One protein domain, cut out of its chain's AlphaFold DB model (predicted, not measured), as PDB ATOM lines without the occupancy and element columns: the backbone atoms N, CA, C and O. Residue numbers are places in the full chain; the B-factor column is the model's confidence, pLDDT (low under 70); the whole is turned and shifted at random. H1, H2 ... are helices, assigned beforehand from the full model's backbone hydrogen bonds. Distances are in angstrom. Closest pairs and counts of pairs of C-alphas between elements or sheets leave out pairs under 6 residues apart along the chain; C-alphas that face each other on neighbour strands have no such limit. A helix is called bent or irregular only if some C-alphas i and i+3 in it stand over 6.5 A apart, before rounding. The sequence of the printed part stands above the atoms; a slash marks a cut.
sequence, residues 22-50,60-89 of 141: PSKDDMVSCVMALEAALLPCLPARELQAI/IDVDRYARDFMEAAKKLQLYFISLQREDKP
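This is residues 22 to 50 and 60 to 89 of the 141 residues of the protein "mediator of RNA polymerase II transcription subunit 28" of Vigna radiata var. radiata (UniProt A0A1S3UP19). Two long helices, H1 and H3, lie side by side and run opposite ways, making a slender two-helix body. Residues 42 to 50, of which 43 to 47 belong to the short H2, stick out at one end of it, and residues 84 to 89, of which 84 to 86 belong to H3, stick out at the other. The printed part has 59 residues with three named helices, H1, H2 and H3 in that order along the chain, and no named strand; the class is all helix. The whole is loose, with a radius of gyration of the C-alphas of 14.9 A, and the C-alphas span 57 by 18 by 14 A.

Begin at Pro 22, the first printed residue, and go on to C-alpha 24 at (-8.882, 13.420, -4.859), where H1 begins. H1 holds residues 24 to 41 and is 26.8 A long from first to last C-alpha; look for its end at C-alpha 41, (-9.780, -13.343, -4.746). H1 is irregular, but only just: C-alphas 37 and 40 are 6.6 A apart, and its line is a rough one. After Leu 42 comes H2, residues 43 to 47, 6.5 A long. Past the cut, find C-alpha 62 at (-15.829, -14.290, -8.321); from there H3, residues 62 to 86, runs 36.5 A to C-alpha 86 at (-7.450, 20.135, -16.961).

Set H1 beside H3 and you will find that they touch, with 23 pairs of C-alphas within 8 A. The closest C-alphas of the two are those of Ala 37 and Tyr 65, 5.1 A apart. Their centres are 9.7 A apart. They run opposite ways at a shallow tilt of 24 degrees. H1 and H2 meet only through their link, a tight one of 1 residue. H2 and H3 are apart. Look at the backbone O and N atoms: in H2 and H3 every O i to N i+4 pair is within hydrogen-bond range, while in H1 12 of 14 are.

The outline is a rod, and the two C-alphas farthest apart, those of Ile 50 and Pro 89, are 57.1 A apart. Without the stretches that stand free, residues 42 to 50 and 84 to 89, the body has 44 residues and spans 35 by 14 by 9 A. Look between Ile 50 and Ile 60 for the cut: residues 51 to 59 are not printed, and the two C-alphas are 15.3 A apart. The link across the cut joins H2 to H3. The mean pLDDT of the printed part is 82.6; it is under 70 at residue 22, residues 43 to 50 and residues 86 to 87.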
ATOM      1  N   PRO A  22     -13.901  15.814 -10.321       64.06
ATOM      2  CA  PRO A  22     -13.823  14.680  -9.431       64.06
ATOM      3  C   PRO A  22     -12.724  14.942  -8.398       64.06
ATOM      4  O   PRO A  22     -11.637  15.433  -8.710       64.06
ATOM      5  N   SER A  23     -13.042  14.689  -7.135       76.44
ATOM      6  CA  SER A  23     -12.169  15.029  -6.018       76.44
ATOM      7  C   SER A  23     -11.054  13.992  -5.859       76.44
ATOM      8  O   SER A  23     -11.181  12.834  -6.263       76.44
ATOM      9  N   LYS A  24      -9.942  14.379  -5.225       78.19
ATOM     10  CA  LYS A  24      -8.882  13.420  -4.859       78.19
ATOM     11  C   LYS A  24      -9.413  12.304  -3.950       78.19
ATOM     12  O   LYS A  24      -8.927  11.179  -4.033       78.19
ATOM     13  N   ASP A  25     -10.425  12.599  -3.138       83.38
ATOM     14  CA  ASP A  25     -11.076  11.627  -2.258       83.38
ATOM     15  C   ASP A  25     -11.874  10.579  -3.054       83.38
ATOM     16  O   ASP A  25     -11.894   9.402  -2.679       83.38
ATOM     17  N   ASP A  26     -12.440  10.954  -4.209       85.12
ATOM     18  CA  ASP A  26     -13.107  10.018  -5.129       85.12
ATOM     19  C   ASP A  26     -12.108   9.029  -5.747       85.12
ATOM     20  O   ASP A  26     -12.390   7.833  -5.854       85.12
ATOM     21  N   MET A  27     -10.909   9.501  -6.105       90.19
ATOM     22  CA  MET A  27      -9.823   8.647  -6.598       90.19
ATOM     23  C   MET A  27      -9.377   7.643  -5.528       90.19
ATOM     24  O   MET A  27      -9.282   6.449  -5.817       90.19
ATOM     25  N   VAL A  28      -9.126   8.107  -4.296       92.06
ATOM     26  CA  VAL A  28      -8.734   7.237  -3.172       92.06
ATOM     27  C   VAL A  28      -9.815   6.191  -2.902       92.06
ATOM     28  O   VAL A  28      -9.503   5.008  -2.776       92.06
ATOM     29  N   SER A  29     -11.086   6.594  -2.921       92.81
ATOM     30  CA  SER A  29     -12.223   5.683  -2.753       92.81
ATOM     31  C   SER A  29     -12.284   4.617  -3.854       92.81
ATOM     32  O   SER A  29     -12.548   3.451  -3.567       92.81
ATOM     33  N   CYS A  30     -11.985   4.975  -5.109       93.00
ATOM     34  CA  CYS A  30     -11.916   4.007  -6.209       93.00
ATOM     35  C   CYS A  30     -10.765   3.006  -6.030       93.00
ATOM     36  O   CYS A  30     -10.949   1.818  -6.286       93.00
ATOM     37  N   VAL A  31      -9.595   3.455  -5.565       94.38
ATOM     38  CA  VAL A  31      -8.451   2.569  -5.283       94.38
ATOM     39  C   VAL A  31      -8.763   1.618  -4.128       94.38
ATOM     40  O   VAL A  31      -8.510   0.421  -4.241       94.38
ATOM     41  N   MET A  32      -9.390   2.113  -3.059       94.69
ATOM     42  CA  MET A  32      -9.843   1.269  -1.950       94.69
ATOM     43  C   MET A  32     -10.889   0.241  -2.399       94.69
ATOM     44  O   MET A  32     -10.849  -0.908  -1.968       94.69
ATOM     45  N   ALA A  33     -11.812   0.620  -3.287       94.19
ATOM     46  CA  ALA A  33     -12.802  -0.301  -3.844       94.19
ATOM     47  C   ALA A  33     -12.159  -1.381  -4.736       94.19
ATOM     48  O   ALA A  33     -12.557  -2.543  -4.667       94.19
ATOM     49  N   LEU A  34     -11.134  -1.028  -5.521       94.44
ATOM     50  CA  LEU A  34     -10.336  -1.989  -6.293       94.44
ATOM     51  C   LEU A  34      -9.637  -2.999  -5.379       94.44
ATOM     52  O   LEU A  34      -9.697  -4.202  -5.628       94.44
ATOM     53  N   GLU A  35      -9.004  -2.517  -4.310       91.00
ATOM     54  CA  GLU A  35      -8.347  -3.365  -3.313       91.00
ATOM     55  C   GLU A  35      -9.354  -4.297  -2.626       91.00
ATOM     56  O   GLU A  35      -9.131  -5.506  -2.556       91.00
ATOM     57  N   ALA A  36     -10.500  -3.765  -2.193       91.25
ATOM     58  CA  ALA A  36     -11.556  -4.541  -1.548       91.25
ATOM     59  C   ALA A  36     -12.164  -5.610  -2.470       91.25
ATOM     60  O   ALA A  36     -12.539  -6.681  -1.989       91.25
ATOM     61  N   ALA A  37     -12.244  -5.350  -3.778       90.75
ATOM     62  CA  ALA A  37     -12.721  -6.321  -4.757       90.75
ATOM     63  C   ALA A  37     -11.692  -7.432  -5.035       90.75
ATOM     64  O   ALA A  37     -12.069  -8.582  -5.252       90.75
ATOM     65  N   LEU A  38     -10.393  -7.114  -5.000       87.75
ATOM     66  CA  LEU A  38      -9.323  -8.080  -5.264       87.75
ATOM     67  C   LEU A  38      -8.962  -8.939  -4.052       87.75
ATOM     68  O   LEU A  38      -8.665 -10.119  -4.216       87.75
ATOM     69  N   LEU A  39      -8.984  -8.374  -2.844       84.69
ATOM     70  CA  LEU A  39      -8.518  -9.028  -1.617       84.69
ATOM     71  C   LEU A  39      -9.194 -10.389  -1.333       84.69
ATOM     72  O   LEU A  39      -8.497 -11.325  -0.933       84.69
ATOM     73  N   PRO A  40     -10.509 -10.570  -1.575       81.69
ATOM     74  CA  PRO A  40     -11.176 -11.865  -1.456       81.69
ATOM     75  C   PRO A  40     -10.717 -12.912  -2.471       81.69
ATOM     76  O   PRO A  40     -10.854 -14.091  -2.172       81.69
ATOM     77  N   CYS A  41     -10.183 -12.495  -3.620       78.88
ATOM     78  CA  CYS A  41      -9.780 -13.343  -4.746       78.88
ATOM     79  C   CYS A  41      -8.287 -13.722  -4.716       78.88
ATOM     80  O   CYS A  41      -7.784 -14.327  -5.662       78.88
ATOM     81  N   LEU A  42      -7.548 -13.332  -3.669       74.25
ATOM     82  CA  LEU A  42      -6.121 -13.619  -3.555       74.25
ATOM     83  C   LEU A  42      -5.869 -15.026  -2.978       74.25
ATOM     84  O   LEU A  42      -6.392 -15.339  -1.903       74.25
ATOM     85  N   PRO A  43      -4.959 -15.820  -3.582       66.69
ATOM     86  CA  PRO A  43      -4.622 -17.175  -3.118       66.69
ATOM     87  C   PRO A  43      -4.161 -17.248  -1.652       66.69
ATOM     88  O   PRO A  43      -4.320 -18.262  -0.975       66.69
ATOM     89  N   ALA A  44      -3.602 -16.154  -1.121       62.91
ATOM     90  CA  ALA A  44      -3.146 -16.068   0.266       62.91
ATOM     91  C   ALA A  44      -4.282 -16.255   1.291       62.91
ATOM     92  O   ALA A  44      -4.040 -16.754   2.391       62.91
ATOM     93  N   ARG A  45      -5.519 -15.888   0.937       56.34
ATOM     94  CA  ARG A  45      -6.694 -16.041   1.806       56.34
ATOM     95  C   ARG A  45      -7.173 -17.491   1.876       56.34
ATOM     96  O   ARG A  45      -7.609 -17.942   2.930       56.34
ATOM     97  N   GLU A  46      -7.043 -18.221   0.774       56.59
ATOM     98  CA  GLU A  46      -7.384 -19.645   0.672       56.59
ATOM     99  C   GLU A  46      -6.383 -20.502   1.461       56.59
ATOM    100  O   GLU A  46      -6.777 -21.419   2.180       56.59
ATOM    101  N   LEU A  47      -5.096 -20.133   1.434       50.72
ATOM    102  CA  LEU A  47      -4.041 -20.790   2.217       50.72
ATOM    103  C   LEU A  47      -4.161 -20.560   3.737       50.72
ATOM    104  O   LEU A  47      -3.651 -21.363   4.514       50.72
ATOM    105  N   GLN A  48      -4.847 -19.504   4.189       56.62
ATOM    106  CA  GLN A  48      -5.140 -19.276   5.614       56.62
ATOM    107  C   GLN A  48      -6.419 -19.984   6.101       56.62
ATOM    108  O   GLN A  48      -6.653 -20.063   7.305       56.62
ATOM    109  N   ALA A  49      -7.242 -20.523   5.194       55.28
ATOM    110  CA  ALA A  49      -8.515 -21.176   5.511       55.28
ATOM    111  C   ALA A  49      -8.405 -22.699   5.746       55.28
ATOM    112  O   ALA A  49      -9.424 -23.363   5.922       55.28
ATOM    113  N   ILE A  50      -7.186 -23.256   5.792       50.25
ATOM    114  CA  ILE A  50      -6.913 -24.708   5.855       50.25
ATOM    115  C   ILE A  50      -7.480 -25.396   7.124       50.25
ATOM    116  O   ILE A  50      -7.570 -26.618   7.152       50.25
ATOM    117  N   ILE A  60     -16.315 -17.904  -2.792       73.19
ATOM    118  CA  ILE A  60     -16.058 -16.567  -3.323       73.19
ATOM    119  C   ILE A  60     -16.902 -16.415  -4.590       73.19
ATOM    120  O   ILE A  60     -16.747 -17.160  -5.554       73.19
ATOM    121  N   ASP A  61     -17.810 -15.445  -4.580       83.00
ATOM    122  CA  ASP A  61     -18.572 -15.034  -5.758       83.00
ATOM    123  C   ASP A  61     -17.665 -14.188  -6.658       83.00
ATOM    124  O   ASP A  61     -17.643 -12.955  -6.587       83.00
ATOM    125  N   VAL A  62     -16.837 -14.887  -7.435       82.81
ATOM    126  CA  VAL A  62     -15.829 -14.290  -8.321       82.81
ATOM    127  C   VAL A  62     -16.484 -13.337  -9.318       82.81
ATOM    128  O   VAL A  62     -15.944 -12.264  -9.572       82.81
ATOM    129  N   ASP A  63     -17.673 -13.674  -9.822       87.56
ATOM    130  CA  ASP A  63     -18.388 -12.846 -10.793       87.56
ATOM    131  C   ASP A  63     -18.817 -11.506 -10.196       87.56
ATOM    132  O   ASP A  63     -18.735 -10.474 -10.867       87.56
ATOM    133  N   ARG A  64     -19.269 -11.487  -8.936       89.56
ATOM    134  CA  ARG A  64     -19.569 -10.229  -8.240       89.56
ATOM    135  C   ARG A  64     -18.318  -9.388  -8.042       89.56
ATOM    136  O   ARG A  64     -18.322  -8.227  -8.440       89.56
ATOM    137  N   TYR A  65     -17.247  -9.968  -7.509       90.00
ATOM    138  CA  TYR A  65     -16.005  -9.224  -7.288       90.00
ATOM    139  C   TYR A  65     -15.374  -8.724  -8.594       90.00
ATOM    140  O   TYR A  65     -14.844  -7.615  -8.632       90.00
ATOM    141  N   ALA A  66     -15.491  -9.477  -9.689       91.62
ATOM    142  CA  ALA A  66     -15.061  -9.033 -11.011       91.62
ATOM    143  C   ALA A  66     -15.867  -7.818 -11.501       91.62
ATOM    144  O   ALA A  66     -15.284  -6.879 -12.049       91.62
ATOM    145  N   ARG A  67     -17.192  -7.795 -11.286       94.69
ATOM    146  CA  ARG A  67     -18.024  -6.622 -11.610       94.69
ATOM    147  C   ARG A  67     -17.629  -5.403 -10.782       94.69
ATOM    148  O   ARG A  67     -17.411  -4.343 -11.366       94.69
ATOM    149  N   ASP A  68     -17.478  -5.571  -9.472       93.75
ATOM    150  CA  ASP A  68     -17.118  -4.481  -8.555       93.75
ATOM    151  C   ASP A  68     -15.735  -3.901  -8.900       93.75
ATOM    152  O   ASP A  68     -15.553  -2.682  -8.961       93.75
ATOM    153  N   PHE A  69     -14.774  -4.771  -9.229       94.75
ATOM    154  CA  PHE A  69     -13.450  -4.377  -9.704       94.75
ATOM    155  C   PHE A  69     -13.522  -3.567 -11.005       94.75
ATOM    156  O   PHE A  69     -12.938  -2.486 -11.097       94.75
ATOM    157  N   MET A  70     -14.255  -4.059 -12.011       96.19
ATOM    158  CA  MET A  70     -14.411  -3.354 -13.288       96.19
ATOM    159  C   MET A  70     -15.088  -1.992 -13.112       96.19
ATOM    160  O   MET A  70     -14.705  -1.024 -13.773       96.19
ATOM    161  N   GLU A  71     -16.074  -1.888 -12.220       95.56
ATOM    162  CA  GLU A  71     -16.748  -0.623 -11.936       95.56
ATOM    163  C   GLU A  71     -15.798   0.394 -11.288       95.56
ATOM    164  O   GLU A  71     -15.712   1.540 -11.745       95.56
ATOM    165  N   ALA A  72     -15.043  -0.021 -10.268       95.12
ATOM    166  CA  ALA A  72     -14.061   0.834  -9.608       95.12
ATOM    167  C   ALA A  72     -12.929   1.252 -10.567       95.12
ATOM    168  O   ALA A  72     -12.545   2.424 -10.599       95.12
ATOM    169  N   ALA A  73     -12.466   0.337 -11.426       95.38
ATOM    170  CA  ALA A  73     -11.458   0.615 -12.450       95.38
ATOM    171  C   ALA A  73     -11.958   1.651 -13.463       95.38
ATOM    172  O   ALA A  73     -11.233   2.584 -13.811       95.38
ATOM    173  N   LYS A  74     -13.214   1.527 -13.907       95.25
ATOM    174  CA  LYS A  74     -13.831   2.475 -14.839       95.25
ATOM    175  C   LYS A  74     -13.941   3.873 -14.228       95.25
ATOM    176  O   LYS A  74     -13.617   4.851 -14.898       95.25
ATOM    177  N   LYS A  75     -14.367   3.984 -12.966       94.38
ATOM    178  CA  LYS A  75     -14.436   5.276 -12.258       94.38
ATOM    179  C   LYS A  75     -13.051   5.916 -12.128       94.38
ATOM    180  O   LYS A  75     -12.898   7.097 -12.435       94.38
ATOM    181  N   LEU A  76     -12.034   5.124 -11.786       93.94
ATOM    182  CA  LEU A  76     -10.648   5.592 -11.705       93.94
ATOM    183  C   LEU A  76     -10.094   6.033 -13.073       93.94
ATOM    184  O   LEU A  76      -9.424   7.057 -13.179       93.94
ATOM    185  N   GLN A  77     -10.412   5.305 -14.145       93.62
ATOM    186  CA  GLN A  77     -10.035   5.696 -15.504       93.62
ATOM    187  C   GLN A  77     -10.666   7.038 -15.906       93.62
ATOM    188  O   GLN A  77      -9.984   7.895 -16.467       93.62
ATOM    189  N   LEU A  78     -11.954   7.242 -15.606       91.56
ATOM    190  CA  LEU A  78     -12.645   8.504 -15.882       91.56
ATOM    191  C   LEU A  78     -12.032   9.679 -15.107       91.56
ATOM    192  O   LEU A  78     -11.876  10.758 -15.680       91.56
ATOM    193  N   TYR A  79     -11.618   9.457 -13.854       90.06
ATOM    194  CA  TYR A  79     -10.869  10.438 -13.066       90.06
ATOM    195  C   TYR A  79      -9.582  10.875 -13.786       90.06
ATOM    196  O   TYR A  79      -9.371  12.069 -14.001       90.06
ATOM    197  N   PHE A  80      -8.764   9.937 -14.274       89.19
ATOM    198  CA  PHE A  80      -7.546  10.284 -15.020       89.19
ATOM    199  C   PHE A  80      -7.819  11.012 -16.341       89.19
ATOM    200  O   PHE A  80      -7.113  11.962 -16.675       89.19
ATOM    201  N   ILE A  81      -8.863  10.618 -17.078       88.12
ATOM    202  CA  ILE A  81      -9.266  11.321 -18.308       88.12
ATOM    203  C   ILE A  81      -9.672  12.768 -17.998       88.12
ATOM    204  O   ILE A  81      -9.364  13.669 -18.778       88.12
ATOM    205  N   SER A  82     -10.352  13.006 -16.873       85.12
ATOM    206  CA  SER A  82     -10.741  14.357 -16.457       85.12
ATOM    207  C   SER A  82      -9.530  15.230 -16.109       85.12
ATOM    208  O   SER A  82      -9.429  16.339 -16.628       85.12
ATOM    209  N   LEU A  83      -8.548  14.691 -15.376       83.25
ATOM    210  CA  LEU A  83      -7.284  15.374 -15.072       83.25
ATOM    211  C   LEU A  83      -6.520  15.763 -16.344       83.25
ATOM    212  O   LEU A  83      -6.013  16.875 -16.461       83.25
ATOM    213  N   GLN A  84      -6.482  14.880 -17.345       77.25
ATOM    214  CA  GLN A  84      -5.817  15.170 -18.619       77.25
ATOM    215  C   GLN A  84      -6.496  16.309 -19.405       77.25
ATOM    216  O   GLN A  84      -5.859  16.960 -20.236       77.25
ATOM    217  N   ARG A  85      -7.794  16.559 -19.183       73.69
ATOM    218  CA  ARG A  85      -8.495  17.714 -19.770       73.69
ATOM    219  C   ARG A  85      -8.137  19.017 -19.057       73.69
ATOM    220  O   ARG A  85      -8.093  20.043 -19.730       73.69
ATOM    221  N   GLU A  86      -7.878  18.972 -17.752       67.19
ATOM    222  CA  GLU A  86      -7.450  20.135 -16.961       67.19
ATOM    223  C   GLU A  86      -6.022  20.586 -17.302       67.19
ATOM    224  O   GLU A  86      -5.748  21.779 -17.281       67.19
ATOM    225  N   ASP A  87      -5.141  19.660 -17.691       67.12
ATOM    226  CA  ASP A  87      -3.741  19.956 -18.047       67.12
ATOM    227  C   ASP A  87      -3.575  20.613 -19.438       67.12
ATOM    228  O   ASP A  87      -2.484  21.018 -19.844       67.12
ATOM    229  N   LYS A  88      -4.660  20.741 -20.217       71.38
ATOM    230  CA  LYS A  88      -4.617  21.496 -21.476       71.38
ATOM    231  C   LYS A  88      -4.598  22.995 -21.167       71.38
ATOM    232  O   LYS A  88      -5.458  23.440 -20.407       71.38
ATOM    233  N   PRO A  89      -3.715  23.790 -21.812       77.69
ATOM    234  CA  PRO A  89      -3.693  25.229 -21.614       77.69
ATOM    235  C   PRO A  89      -5.091  25.787 -21.836       77.69
ATOM    236  O   PRO A  89      -5.710  25.577 -22.888       77.69
TER     237      PRO A  89